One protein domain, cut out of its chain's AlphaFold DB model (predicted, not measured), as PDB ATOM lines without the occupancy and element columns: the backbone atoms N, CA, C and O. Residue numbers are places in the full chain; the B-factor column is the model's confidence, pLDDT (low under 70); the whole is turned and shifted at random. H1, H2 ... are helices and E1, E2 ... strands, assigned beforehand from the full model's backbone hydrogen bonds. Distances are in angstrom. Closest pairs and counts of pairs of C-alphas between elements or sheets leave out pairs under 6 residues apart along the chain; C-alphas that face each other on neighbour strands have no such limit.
ATOM      1  N   ASP A 127     -25.997  45.196  20.021       93.50
ATOM      2  CA  ASP A 127     -25.711  46.362  19.172       93.50
ATOM      3  C   ASP A 127     -24.256  46.812  19.408       93.50
ATOM      4  O   ASP A 127     -23.733  46.734  20.525       93.50
ATOM      5  N   LEU A 128     -23.588  47.216  18.334       92.25
ATOM      6  CA  LEU A 128     -22.207  47.672  18.296       92.25
ATOM      7  C   LEU A 128     -22.193  49.184  18.068       92.25
ATOM      8  O   LEU A 128     -21.932  49.673  16.970       92.25
ATOM      9  N   ASP A 129     -22.482  49.930  19.124       85.06
ATOM     10  CA  ASP A 129     -22.429  51.393  19.154       85.06
ATOM     11  C   ASP A 129     -21.106  51.933  19.727       85.06
ATOM     12  O   ASP A 129     -20.856  53.141  19.728       85.06
ATOM     13  N   GLY A 130     -20.254  51.033  20.219       79.06
ATOM     14  CA  GLY A 130     -18.997  51.342  20.876       79.06
ATOM     15  C   GLY A 130     -17.799  51.446  19.932       79.06
ATOM     16  O   GLY A 130     -17.888  51.500  18.706       79.06
ATOM     17  N   LYS A 131     -16.612  51.470  20.536       83.00
ATOM     18  CA  LYS A 131     -15.329  51.606  19.849       83.00
ATOM     19  C   LYS A 131     -14.932  50.301  19.149       83.00
ATOM     20  O   LYS A 131     -14.864  49.242  19.777       83.00
ATOM     21  N   GLY A 132     -14.540  50.416  17.880       90.25
ATOM     22  CA  GLY A 132     -13.756  49.396  17.185       90.25
ATOM     23  C   GLY A 132     -12.325  49.341  17.732       90.25
ATOM     24  O   GLY A 132     -11.590  50.332  17.690       90.25
ATOM     25  N   ILE A 133     -11.929  48.191  18.268       92.38
ATOM     26  CA  ILE A 133     -10.593  47.924  18.803       92.38
ATOM     27  C   ILE A 133      -9.800  47.159  17.746       92.38
ATOM     28  O   ILE A 133     -10.224  46.102  17.280       92.38
ATOM     29  N   ILE A 134      -8.640  47.699  17.371       91.38
ATOM     30  CA  ILE A 134      -7.782  47.093  16.351       91.38
ATOM     31  C   ILE A 134      -7.248  45.750  16.860       91.38
ATOM     32  O   ILE A 134      -6.631  45.670  17.927       91.38
ATOM     33  N   ALA A 135      -7.500  44.707  16.074       88.06
ATOM     34  CA  ALA A 135      -7.056  43.348  16.332       88.06
ATOM     35  C   ALA A 135      -5.519  43.226  16.374       88.06
ATOM     36  O   ALA A 135      -4.827  43.960  15.660       88.06
ATOM     37  N   PRO A 136      -4.975  42.270  17.149       86.88
ATOM     38  CA  PRO A 136      -3.584  41.853  17.012       86.88
ATOM     39  C   PRO A 136      -3.349  41.149  15.664       86.88
ATOM     40  O   PRO A 136      -4.283  40.884  14.900       86.88
ATOM     41  N   ASP A 137      -2.088  40.833  15.376       84.94
ATOM     42  CA  ASP A 137      -1.720  40.041  14.200       84.94
ATOM     43  C   ASP A 137      -2.437  38.676  14.224       84.94
ATOM     44  O   ASP A 137      -2.480  38.004  15.257       84.94
ATOM     45  N   LYS A 138      -2.974  38.248  13.075       83.25
ATOM     46  CA  LYS A 138      -3.639  36.944  12.905       83.25
ATOM     47  C   LYS A 138      -2.722  35.761  13.221       83.25
ATOM     48  O   LYS A 138      -3.202  34.711  13.618       83.25
ATOM     49  N   ASN A 139      -1.408  35.924  13.084       85.50
ATOM     50  CA  ASN A 139      -0.438  34.895  13.470       85.50
ATOM     51  C   ASN A 139      -0.348  34.705  14.994       85.50
ATOM     52  O   ASN A 139       0.197  33.712  15.463       85.50
ATOM     53  N   GLN A 140      -0.842  35.668  15.775       85.38
ATOM     54  CA  GLN A 140      -0.811  35.642  17.238       85.38
ATOM     55  C   GLN A 140      -2.168  35.269  17.841       85.38
ATOM     56  O   GLN A 140      -2.250  35.020  19.049       85.38
ATOM     57  N   ALA A 141      -3.233  35.273  17.032       90.56
ATOM     58  CA  ALA A 141      -4.585  35.169  17.543       90.56
ATOM     59  C   ALA A 141      -5.648  34.785  16.506       90.56
ATOM     60  O   ALA A 141      -5.616  35.227  15.357       90.56
ATOM     61  N   ASP A 142      -6.674  34.094  16.993       92.25
ATOM     62  CA  ASP A 142      -7.914  33.835  16.270       92.25
ATOM     63  C   ASP A 142      -8.893  34.981  16.515       92.25
ATOM     64  O   ASP A 142      -9.205  35.338  17.657       92.25
ATOM     65  N   LEU A 143      -9.351  35.605  15.431       92.31
ATOM     66  CA  LEU A 143     -10.079  36.868  15.487       92.31
ATOM     67  C   LEU A 143     -11.579  36.660  15.275       92.31
ATOM     68  O   LEU A 143     -12.008  36.288  14.184       92.31
ATOM     69  N   HIS A 144     -12.375  37.025  16.277       94.25
ATOM     70  CA  HIS A 144     -13.826  37.164  16.174       94.25
ATOM     71  C   HIS A 144     -14.234  38.587  16.562       94.25
ATOM     72  O   HIS A 144     -13.496  39.315  17.223       94.25
ATOM     73  N   ARG A 145     -15.435  39.022  16.164       93.56
ATOM     74  CA  ARG A 145     -15.885  40.401  16.433       93.56
ATOM     75  C   ARG A 145     -16.051  40.702  17.920       93.56
ATOM     76  O   ARG A 145     -15.861  41.843  18.328       93.56
ATOM     77  N   ARG A 146     -16.422  39.701  18.719       96.06
ATOM     78  CA  ARG A 146     -16.697  39.861  20.155       96.06
ATOM     79  C   ARG A 146     -15.633  39.242  21.056       96.06
ATOM     80  O   ARG A 146     -15.631  39.521  22.253       96.06
ATOM     81  N   TYR A 147     -14.713  38.451  20.507       96.00
ATOM     82  CA  TYR A 147     -13.619  37.869  21.270       96.00
ATOM     83  C   TYR A 147     -12.379  37.616  20.417       96.00
ATOM     84  O   TYR A 147     -12.438  37.559  19.193       96.00
ATOM     85  N   VAL A 148     -11.246  37.437  21.087       95.50
ATOM     86  CA  VAL A 148      -9.982  37.034  20.473       95.50
ATOM     87  C   VAL A 148      -9.448  35.814  21.209       95.50
ATOM     88  O   VAL A 148      -9.294  35.862  22.431       95.50
ATOM     89  N   GLY A 149      -9.157  34.737  20.480       95.00
ATOM     90  CA  GLY A 149      -8.377  33.611  20.989       95.00
ATOM     91  C   GLY A 149      -6.891  33.940  20.886       95.00
ATOM     92  O   GLY A 149      -6.386  34.145  19.794       95.00
ATOM     93  N   LEU A 150      -6.183  34.042  22.005       94.06
ATOM     94  CA  LEU A 150      -4.773  34.422  22.071       94.06
ATOM     95  C   LEU A 150      -3.878  33.183  22.194       94.06
ATOM     96  O   LEU A 150      -4.032  32.396  23.131       94.06
ATOM     97  N   ARG A 151      -2.862  33.081  21.329       92.50
ATOM     98  CA  ARG A 151      -1.821  32.028  21.360       92.50
ATOM     99  C   ARG A 151      -0.727  32.293  22.413       92.50
ATOM    100  O   ARG A 151       0.356  31.722  22.374       92.50
ATOM    101  N   SER A 152      -0.984  33.208  23.354       86.00
ATOM    102  CA  SER A 152      -0.061  33.636  24.410       86.00
ATOM    103  C   SER A 152      -0.805  33.908  25.720       86.00
ATOM    104  O   SER A 152      -1.952  34.358  25.719       86.00
ATOM    105  N   PHE A 153      -0.137  33.672  26.853       80.81
ATOM    106  CA  PHE A 153      -0.652  34.023  28.184       80.81
ATOM    107  C   PHE A 153      -0.607  35.531  28.458       80.81
ATOM    108  O   PHE A 153      -1.436  36.054  29.219       80.81
ATOM    109  N   SER A 154       0.360  36.215  27.842       83.19
ATOM    110  CA  SER A 154       0.522  37.662  27.934       83.19
ATOM    111  C   SER A 154      -0.531  38.356  27.083       83.19
ATOM    112  O   SER A 154      -0.742  38.009  25.922       83.19
ATOM    113  N   ASN A 155      -1.178  39.366  27.660       84.19
ATOM    114  CA  ASN A 155      -2.129  40.185  26.920       84.19
ATOM    115  C   ASN A 155      -1.374  41.074  25.912       84.19
ATOM    116  O   ASN A 155      -0.304  41.586  26.254       84.19
ATOM    117  N   PRO A 156      -1.922  41.315  24.708       83.38
ATOM    118  CA  PRO A 156      -1.413  42.351  23.816       83.38
ATOM    119  C   PRO A 156      -1.341  43.712  24.523       83.38
ATOM    120  O   PRO A 156      -2.227  44.054  25.302       83.38
ATOM    121  N   ASN A 157      -0.319  44.523  24.229       83.81
ATOM    122  CA  ASN A 157      -0.117  45.821  24.898       83.81
ATOM    123  C   ASN A 157      -1.300  46.790  24.724       83.81
ATOM    124  O   ASN A 157      -1.523  47.655  25.565       83.81
ATOM    125  N   ASN A 158      -2.058  46.658  23.634       82.69
ATOM    126  CA  ASN A 158      -3.247  47.459  23.352       82.69
ATOM    127  C   ASN A 158      -4.532  46.901  23.994       82.69
ATOM    128  O   ASN A 158      -5.595  47.491  23.812       82.69
ATOM    129  N   PHE A 159      -4.468  45.770  24.704       88.75
ATOM    130  CA  PHE A 159      -5.624  45.129  25.331       88.75
ATOM    131  C   PHE A 159      -5.640  45.434  26.833       88.75
ATOM    132  O   PHE A 159      -4.870  44.877  27.616       88.75
ATOM    133  N   SER A 160      -6.559  46.309  27.243       86.88
ATOM    134  CA  SER A 160      -6.774  46.689  28.643       86.88
ATOM    135  C   SER A 160      -7.926  45.905  29.280       86.88
ATOM    136  O   SER A 160      -8.913  45.579  28.625       86.88
ATOM    137  N   SER A 161      -7.864  45.682  30.597       87.00
ATOM    138  CA  SER A 161      -8.971  45.081  31.372       87.00
ATOM    139  C   SER A 161     -10.214  45.984  31.475       87.00
ATOM    140  O   SER A 161     -11.299  45.527  31.852       87.00
ATOM    141  N   SER A 162     -10.072  47.271  31.132       88.75
ATOM    142  CA  SER A 162     -11.209  48.184  30.947       88.75
ATOM    143  C   SER A 162     -12.055  47.801  29.738       88.75
ATOM    144  O   SER A 162     -13.268  47.957  29.788       88.75
ATOM    145  N   ASP A 163     -11.432  47.258  28.693       90.81
ATOM    146  CA  ASP A 163     -12.071  47.015  27.395       90.81
ATOM    147  C   ASP A 163     -12.417  45.532  27.212       90.81
ATOM    148  O   ASP A 163     -13.365  45.187  26.504       90.81
ATOM    149  N   PHE A 164     -11.673  44.663  27.902       95.12
ATOM    150  CA  PHE A 164     -11.751  43.214  27.788       95.12
ATOM    151  C   PHE A 164     -12.019  42.520  29.121       95.12
ATOM    152  O   PHE A 164     -11.611  42.974  30.192       95.12
ATOM    153  N   VAL A 165     -12.650  41.354  29.032       95.62
ATOM    154  CA  VAL A 165     -12.695  40.334  30.081       95.62
ATOM    155  C   VAL A 165     -11.900  39.132  29.589       95.62
ATOM    156  O   VAL A 165     -12.082  38.692  28.456       95.62
ATOM    157  N   PHE A 166     -11.012  38.603  30.426       95.31
ATOM    158  CA  PHE A 166     -10.118  37.521  30.031       95.31
ATOM    159  C   PHE A 166     -10.427  36.230  30.779       95.31
ATOM    160  O   PHE A 166     -10.558  36.239  32.002       95.31
ATOM    161  N   PHE A 167     -10.417  35.118  30.053       95.25
ATOM    162  CA  PHE A 167     -10.485  33.772  30.615       95.25
ATOM    163  C   PHE A 167      -9.371  32.911  30.028       95.25
ATOM    164  O   PHE A 167      -9.025  33.069  28.859       95.25
ATOM    165  N   SER A 168      -8.794  31.996  30.807       94.50
ATOM    166  CA  SER A 168      -7.976  30.936  30.210       94.50
ATOM    167  C   SER A 168      -8.870  30.020  29.368       94.50
ATOM    168  O   SER A 168     -10.044  29.836  29.699       94.50
ATOM    169  N   SER A 169      -8.305  29.414  28.318       94.62
ATOM    170  CA  SER A 169      -8.969  28.326  27.575       94.62
ATOM    171  C   SER A 169      -9.461  27.233  28.537       94.62
ATOM    172  O   SER A 169     -10.563  26.693  28.404       94.62
ATOM    173  N   GLU A 170      -8.689  26.999  29.606       93.50
ATOM    174  CA  GLU A 170      -9.046  26.035  30.629       93.50
ATOM    175  C   GLU A 170     -10.354  26.382  31.371       93.50
ATOM    176  O   GLU A 170     -11.226  25.521  31.534       93.50
ATOM    177  N   ASN A 171     -10.501  27.637  31.802       95.12
ATOM    178  CA  ASN A 171     -11.616  28.084  32.639       95.12
ATOM    179  C   ASN A 171     -12.956  28.029  31.906       95.12
ATOM    180  O   ASN A 171     -13.966  27.694  32.518       95.12
ATOM    181  N   ILE A 172     -12.957  28.333  30.608       95.38
ATOM    182  CA  ILE A 172     -14.166  28.298  29.772       95.38
ATOM    183  C   ILE A 172     -14.338  26.973  29.021       95.38
ATOM    184  O   ILE A 172     -15.172  26.879  28.131       95.38
ATOM    185  N   LYS A 173     -13.580  25.935  29.401       96.38
ATOM    186  CA  LYS A 173     -13.733  24.571  28.870       96.38
ATOM    187  C   LYS A 173     -13.593  24.484  27.346       96.38
ATOM    188  O   LYS A 173     -14.269  23.688  26.700       96.38
ATOM    189  N   MET A 174     -12.661  25.257  26.796       95.75
ATOM    190  CA  MET A 174     -12.285  25.181  25.386       95.75
ATOM    191  C   MET A 174     -11.301  24.023  25.121       95.75
ATOM    192  O   MET A 174     -10.703  23.501  26.082       95.75
ATOM    193  N   PRO A 175     -11.154  23.583  23.851       90.69
ATOM    194  CA  PRO A 175     -10.245  22.501  23.475       90.69
ATOM    195  C   PRO A 175      -8.793  22.822  23.845       90.69
ATOM    196  O   PRO A 175      -8.344  23.964  23.737       90.69
ATOM    197  N   SER A 176      -8.064  21.813  24.324       80.31
ATOM    198  CA  SER A 176      -6.677  21.979  24.804       80.31
ATOM    199  C   SER A 176      -5.634  21.897  23.685       80.31
ATOM    200  O   SER A 176      -4.483  22.269  23.893       80.31
ATOM    201  N   ASP A 177      -6.024  21.413  22.510       76.19
ATOM    202  CA  ASP A 177      -5.194  21.222  21.320       76.19
ATOM    203  C   ASP A 177      -5.155  22.448  20.392       76.19
ATOM    204  O   ASP A 177      -4.299  22.522  19.515       76.19
ATOM    205  N   ASN A 178      -6.024  23.439  20.607       73.06
ATOM    206  CA  ASN A 178      -6.225  24.550  19.674       73.06
ATOM    207  C   ASN A 178      -5.159  25.660  19.745       73.06
ATOM    208  O   ASN A 178      -5.450  26.750  19.295       73.06
ATOM    209  N   ASP A 179      -4.000  25.440  20.382       87.94
ATOM    210  CA  ASP A 179      -2.901  26.397  20.679       87.94
ATOM    211  C   ASP A 179      -3.269  27.782  21.281       87.94
ATOM    212  O   ASP A 179      -2.400  28.546  21.713       87.94
ATOM    213  N   ILE A 180      -4.562  28.062  21.426       92.75
ATOM    214  CA  ILE A 180      -5.149  29.190  22.123       92.75
ATOM    215  C   ILE A 180      -5.064  28.943  23.630       92.75
ATOM    216  O   ILE A 180      -5.705  28.056  24.196       92.75
ATOM    217  N   MET A 181      -4.318  29.808  24.309       92.44
ATOM    218  CA  MET A 181      -4.107  29.745  25.756       92.44
ATOM    219  C   MET A 181      -5.167  30.545  26.526       92.44
ATOM    220  O   MET A 181      -5.514  30.224  27.668       92.44
ATOM    221  N   LYS A 182      -5.693  31.613  25.916       93.31
ATOM    222  CA  LYS A 182      -6.562  32.593  26.575       93.31
ATOM    223  C   LYS A 182      -7.579  33.168  25.604       93.31
ATOM    224  O   LYS A 182      -7.281  33.349  24.434       93.31
ATOM    225  N   TYR A 183      -8.740  33.541  26.115       95.94
ATOM    226  CA  TYR A 183      -9.772  34.248  25.374       95.94
ATOM    227  C   TYR A 183      -9.966  35.637  25.972       95.94
ATOM    228  O   TYR A 183     -10.120  35.787  27.187       95.94
ATOM    229  N   ALA A 184      -9.933  36.654  25.115       96.56
ATOM    230  CA  ALA A 184     -10.199  38.043  25.460       96.56
ATOM    231  C   ALA A 184     -11.547  38.453  24.861       96.56
ATOM    232  O   ALA A 184     -11.650  38.665  23.656       96.56
ATOM    233  N   PHE A 185     -12.577  38.565  25.695       97.19
ATOM    234  CA  PHE A 185     -13.919  38.980  25.297       97.19
ATOM    235  C   PHE A 185     -14.049  40.488  25.404       97.19
ATOM    236  O   PHE A 185     -13.766  41.070  26.452       97.19
ATOM    237  N   VAL A 186     -14.495  41.127  24.331       95.31
ATOM    238  CA  VAL A 186     -14.729  42.567  24.317       95.31
ATOM    239  C   VAL A 186     -15.992  42.875  25.124       95.31
ATOM    240  O   VAL A 186     -17.014  42.194  24.989       95.31
ATOM    241  N   ARG A 187     -15.950  43.913  25.966       92.38
ATOM    242  CA  ARG A 187     -17.130  44.364  26.722       92.38
ATOM    243  C   ARG A 187     -18.255  44.850  25.795       92.38
ATOM    244  O   ARG A 187     -18.030  45.163  24.626       92.38
ATOM    245  N   SER A 188     -19.485  44.862  26.312       87.69
ATOM    246  CA  SER A 188     -20.705  45.198  25.553       87.69
ATOM    247  C   SER A 188     -20.564  46.505  24.756       87.69
ATOM    248  O   SER A 188     -19.931  47.443  25.234       87.69
ATOM    249  N   GLY A 189     -21.121  46.549  23.541       87.62
ATOM    250  CA  GLY A 189     -21.063  47.703  22.625       87.62
ATOM    251  C   GLY A 189     -19.773  47.809  21.799       87.62
ATOM    252  O   GLY A 189     -19.813  48.148  20.621       87.62
ATOM    253  N   ASN A 190     -18.613  47.449  22.359       92.62
ATOM    254  CA  ASN A 190     -17.322  47.499  21.651       92.62
ATOM    255  C   ASN A 190     -17.067  46.227  20.825       92.62
ATOM    256  O   ASN A 190     -17.613  45.173  21.141       92.62
ATOM    257  N   TYR A 191     -16.200  46.276  19.813       94.19
ATOM    258  CA  TYR A 191     -15.917  45.120  18.948       94.19
ATOM    259  C   TYR A 191     -14.480  45.103  18.425       94.19
ATOM    260  O   TYR A 191     -13.796  46.122  18.410       94.19
ATOM    261  N   ILE A 192     -14.023  43.938  17.969       94.19
ATOM    262  CA  ILE A 192     -12.749  43.772  17.265       94.19
ATOM    263  C   ILE A 192     -12.922  44.103  15.789       94.19
ATOM    264  O   ILE A 192     -13.853  43.626  15.133       94.19
ATOM    265  N   THR A 193     -11.982  44.875  15.252       92.38
ATOM    266  CA  THR A 193     -11.922  45.228  13.834       92.38
ATOM    267  C   THR A 193     -10.483  45.207  13.320       92.38
ATOM    268  O   THR A 193      -9.522  45.228  14.089       92.38
ATOM    269  N   SER A 194     -10.321  45.159  12.002       90.00
ATOM    270  CA  SER A 194      -9.020  45.390  11.367       90.00
ATOM    271  C   SER A 194      -8.859  46.871  11.028       90.00
ATOM    272  O   SER A 194      -9.852  47.539  10.750       90.00
ATOM    273  N   ALA A 195      -7.620  47.370  10.956       88.38
ATOM    274  CA  ALA A 195      -7.358  48.748  10.526       88.38
ATOM    275  C   ALA A 195      -8.026  49.065   9.171       88.38
ATOM    276  O   ALA A 195      -8.700  50.077   9.030       88.38
ATOM    277  N   LYS A 196      -7.956  48.126   8.217       88.62
ATOM    278  CA  LYS A 196      -8.603  48.247   6.902       88.62
ATOM    279  C   LYS A 196     -10.131  48.357   6.985       88.62
ATOM    280  O   LYS A 196     -10.734  49.132   6.251       88.62
ATOM    281  N   GLU A 197     -10.777  47.549   7.826       86.19
ATOM    282  CA  GLU A 197     -12.236  47.611   7.997       86.19
ATOM    283  C   GLU A 197     -12.640  48.943   8.642       86.19
ATOM    284  O   GLU A 197     -13.576  49.586   8.173       86.19
ATOM    285  N   GLN A 198     -11.880  49.399   9.637       85.38
ATOM    286  CA  GLN A 198     -12.096  50.692  10.278       85.38
ATOM    287  C   GLN A 198     -11.936  51.865   9.293       85.38
ATOM    288  O   GLN A 198     -12.784  52.753   9.263       85.38
ATOM    289  N   GLU A 199     -10.910  51.839   8.439       88.69
ATOM    290  CA  GLU A 199     -10.696  52.830   7.371       88.69
ATOM    291  C   GLU A 199     -11.806  52.816   6.315       88.69
ATOM    292  O   GLU A 199     -12.158  53.860   5.771       88.69
ATOM    293  N   SER A 200     -12.388  51.647   6.029       87.25
ATOM    294  CA  SER A 200     -13.453  51.524   5.027       87.25
ATOM    295  C   SER A 200     -14.760  52.221   5.419       87.25
ATOM    296  O   SER A 200     -15.636  52.388   4.572       87.25
ATOM    297  N   GLY A 201     -14.929  52.583   6.698       80.00
ATOM    298  CA  GLY A 201     -16.174  53.144   7.225       80.00
ATOM    299  C   GLY A 201     -17.351  52.163   7.201       80.00
ATOM    300  O   GLY A 201     -18.494  52.578   7.383       80.00
ATOM    301  N   ARG A 202     -17.104  50.865   6.962       81.81
ATOM    302  CA  ARG A 202     -18.149  49.839   6.983       81.81
ATOM    303  C   ARG A 202     -18.713  49.712   8.396       81.81
ATOM    304  O   ARG A 202     -18.045  49.212   9.298       81.81
ATOM    305  N   THR A 203     -19.975  50.091   8.556       82.50
ATOM    306  CA  THR A 203     -20.703  49.895   9.808       82.50
ATOM    307  C   THR A 203     -21.062  48.428   9.988       82.50
ATOM    308  O   THR A 203     -21.636  47.794   9.100       82.50
ATOM    309  N   VAL A 204     -20.751  47.901  11.166       85.75
ATOM    310  CA  VAL A 204     -21.219  46.599  11.632       85.75
ATOM    311  C   VAL A 204     -22.103  46.888  12.821       85.75
ATOM    312  O   VAL A 204     -21.621  47.461  13.791       85.75
ATOM    313  N   ARG A 205     -23.389  46.552  12.721       92.50
ATOM    314  CA  ARG A 205     -24.358  46.963  13.732       92.50
ATOM    315  C   ARG A 205     -24.567  45.931  14.829       92.50
ATOM    316  O   ARG A 205     -24.709  46.314  15.975       92.50
ATOM    317  N   TYR A 206     -24.562  44.644  14.502       94.44
ATOM    318  CA  TYR A 206     -24.765  43.588  15.490       94.44
ATOM    319  C   TYR A 206     -23.656  42.545  15.419       94.44
ATOM    320  O   TYR A 206     -23.112  42.260  14.348       94.44
ATOM    321  N   ALA A 207     -23.318  41.963  16.567       94.38
ATOM    322  CA  ALA A 207     -22.478  40.773  16.637       94.38
ATOM    323  C   ALA A 207     -22.766  39.948  17.896       94.38
ATOM    324  O   ALA A 207     -23.470  40.389  18.805       94.38
ATOM    325  N   HIS A 208     -22.183  38.752  17.928       94.75
ATOM    326  CA  HIS A 208     -22.282  37.766  19.000       94.75
ATOM    327  C   HIS A 208     -20.920  37.117  19.279       94.75
ATOM    328  O   HIS A 208     -19.936  37.365  18.569       94.75
ATOM    329  N   GLY A 209     -20.860  36.321  20.342       95.12
ATOM    330  CA  GLY A 209     -19.650  35.642  20.808       95.12
ATOM    331  C   GLY A 209     -19.024  36.222  22.067       95.12
ATOM    332  O   GLY A 209     -17.954  35.771  22.466       95.12
ATOM    333  N   GLY A 210     -19.631  37.252  22.653       95.00
ATOM    334  CA  GLY A 210     -19.150  37.930  23.848       95.00
ATOM    335  C   GLY A 210     -19.588  37.278  25.160       95.00
ATOM    336  O   GLY A 210     -19.948  36.110  25.230       95.00
ATOM    337  N   VAL A 211     -19.512  38.074  26.226       94.94
ATOM    338  CA  VAL A 211     -19.809  37.679  27.617       94.94
ATOM    339  C   VAL A 211     -20.933  38.531  28.224       94.94
ATOM    340  O   VAL A 211     -21.152  38.534  29.435       94.94
ATOM    341  N   SER A 212     -21.622  39.333  27.408       94.81
ATOM    342  CA  SER A 212     -22.744  40.129  27.904       94.81
ATOM    343  C   SER A 212     -23.937  39.238  28.253       94.81
ATOM    344  O   SER A 212     -24.101  38.140  27.723       94.81
ATOM    345  N   MET A 213     -24.815  39.731  29.128       93.62
ATOM    346  CA  MET A 213     -26.056  39.023  29.449       93.62
ATOM    347  C   MET A 213     -26.943  38.847  28.213       93.62
ATOM    348  O   MET A 213     -27.586  37.815  28.082       93.62
ATOM    349  N   GLN A 214     -26.958  39.822  27.305       93.38
ATOM    350  CA  GLN A 214     -27.714  39.761  26.056       93.38
ATOM    351  C   GLN A 214     -27.215  38.641  25.148       93.38
ATOM    352  O   GLN A 214     -28.019  38.020  24.473       93.38
TER     353      GLN A 214
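What this domain is: This is residues 127 to 214 of the 234 residues of the protein "PglZ domain-containing protein" of bacterium (UniProt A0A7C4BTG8). With little regular structure, this is a small, mostly looped domain: a four-stranded antiparallel sheet, ordered E2, E3, E5, E4, then a short parallel pair, E1 and E6, and a short helix, H1, beyond that pair. The 88 printed residues, 28 in named elements, are mostly strand in class and run E1 E2 E3 E4 E5 E6 H1. The whole is compact, radius of gyration of the C-alphas 12.6 A, spanning 36 by 30 by 21 A.

How they stand to each other: E1, residues 132 to 134, is parallel to its neighbour E6, residues 191 to 193, with N 133 and O 191 2.8 A apart. E2, residues 141 to 143, and E3, residues 147 to 150, form a hairpin, with N 142 and O 149 2.8 A apart. E4, residues 164 to 168, and E5, residues 182 to 186, form another, with N 165 and O 185 2.8 A apart. E3 and E5 are antiparallel, with N 148 and O 184 2.9 A apart. The closest C-alphas of E3 and E6 are those of Tyr 147 and Ile 192, 7.2 A apart. H1, residues 195 to 199, is not on the four-stranded sheet, and its O i to N i+4 pair is within hydrogen-bond range.

Where its parts are: E1 begins at C-alpha 132 (-13.756, 49.396, 17.185); H1 ends at C-alpha 199 (-10.696, 52.830, 7.371). E4 and E5 each measure 13.1 A from first to last C-alpha.

The domain as a whole: The two C-alphas farthest apart, of Ser 176 and Gly 201, are 37.0 A apart. The links E3 to E4 and E4 to E5 are long. The printed part has no cut, and no printed residue is under 70 in pLDDT.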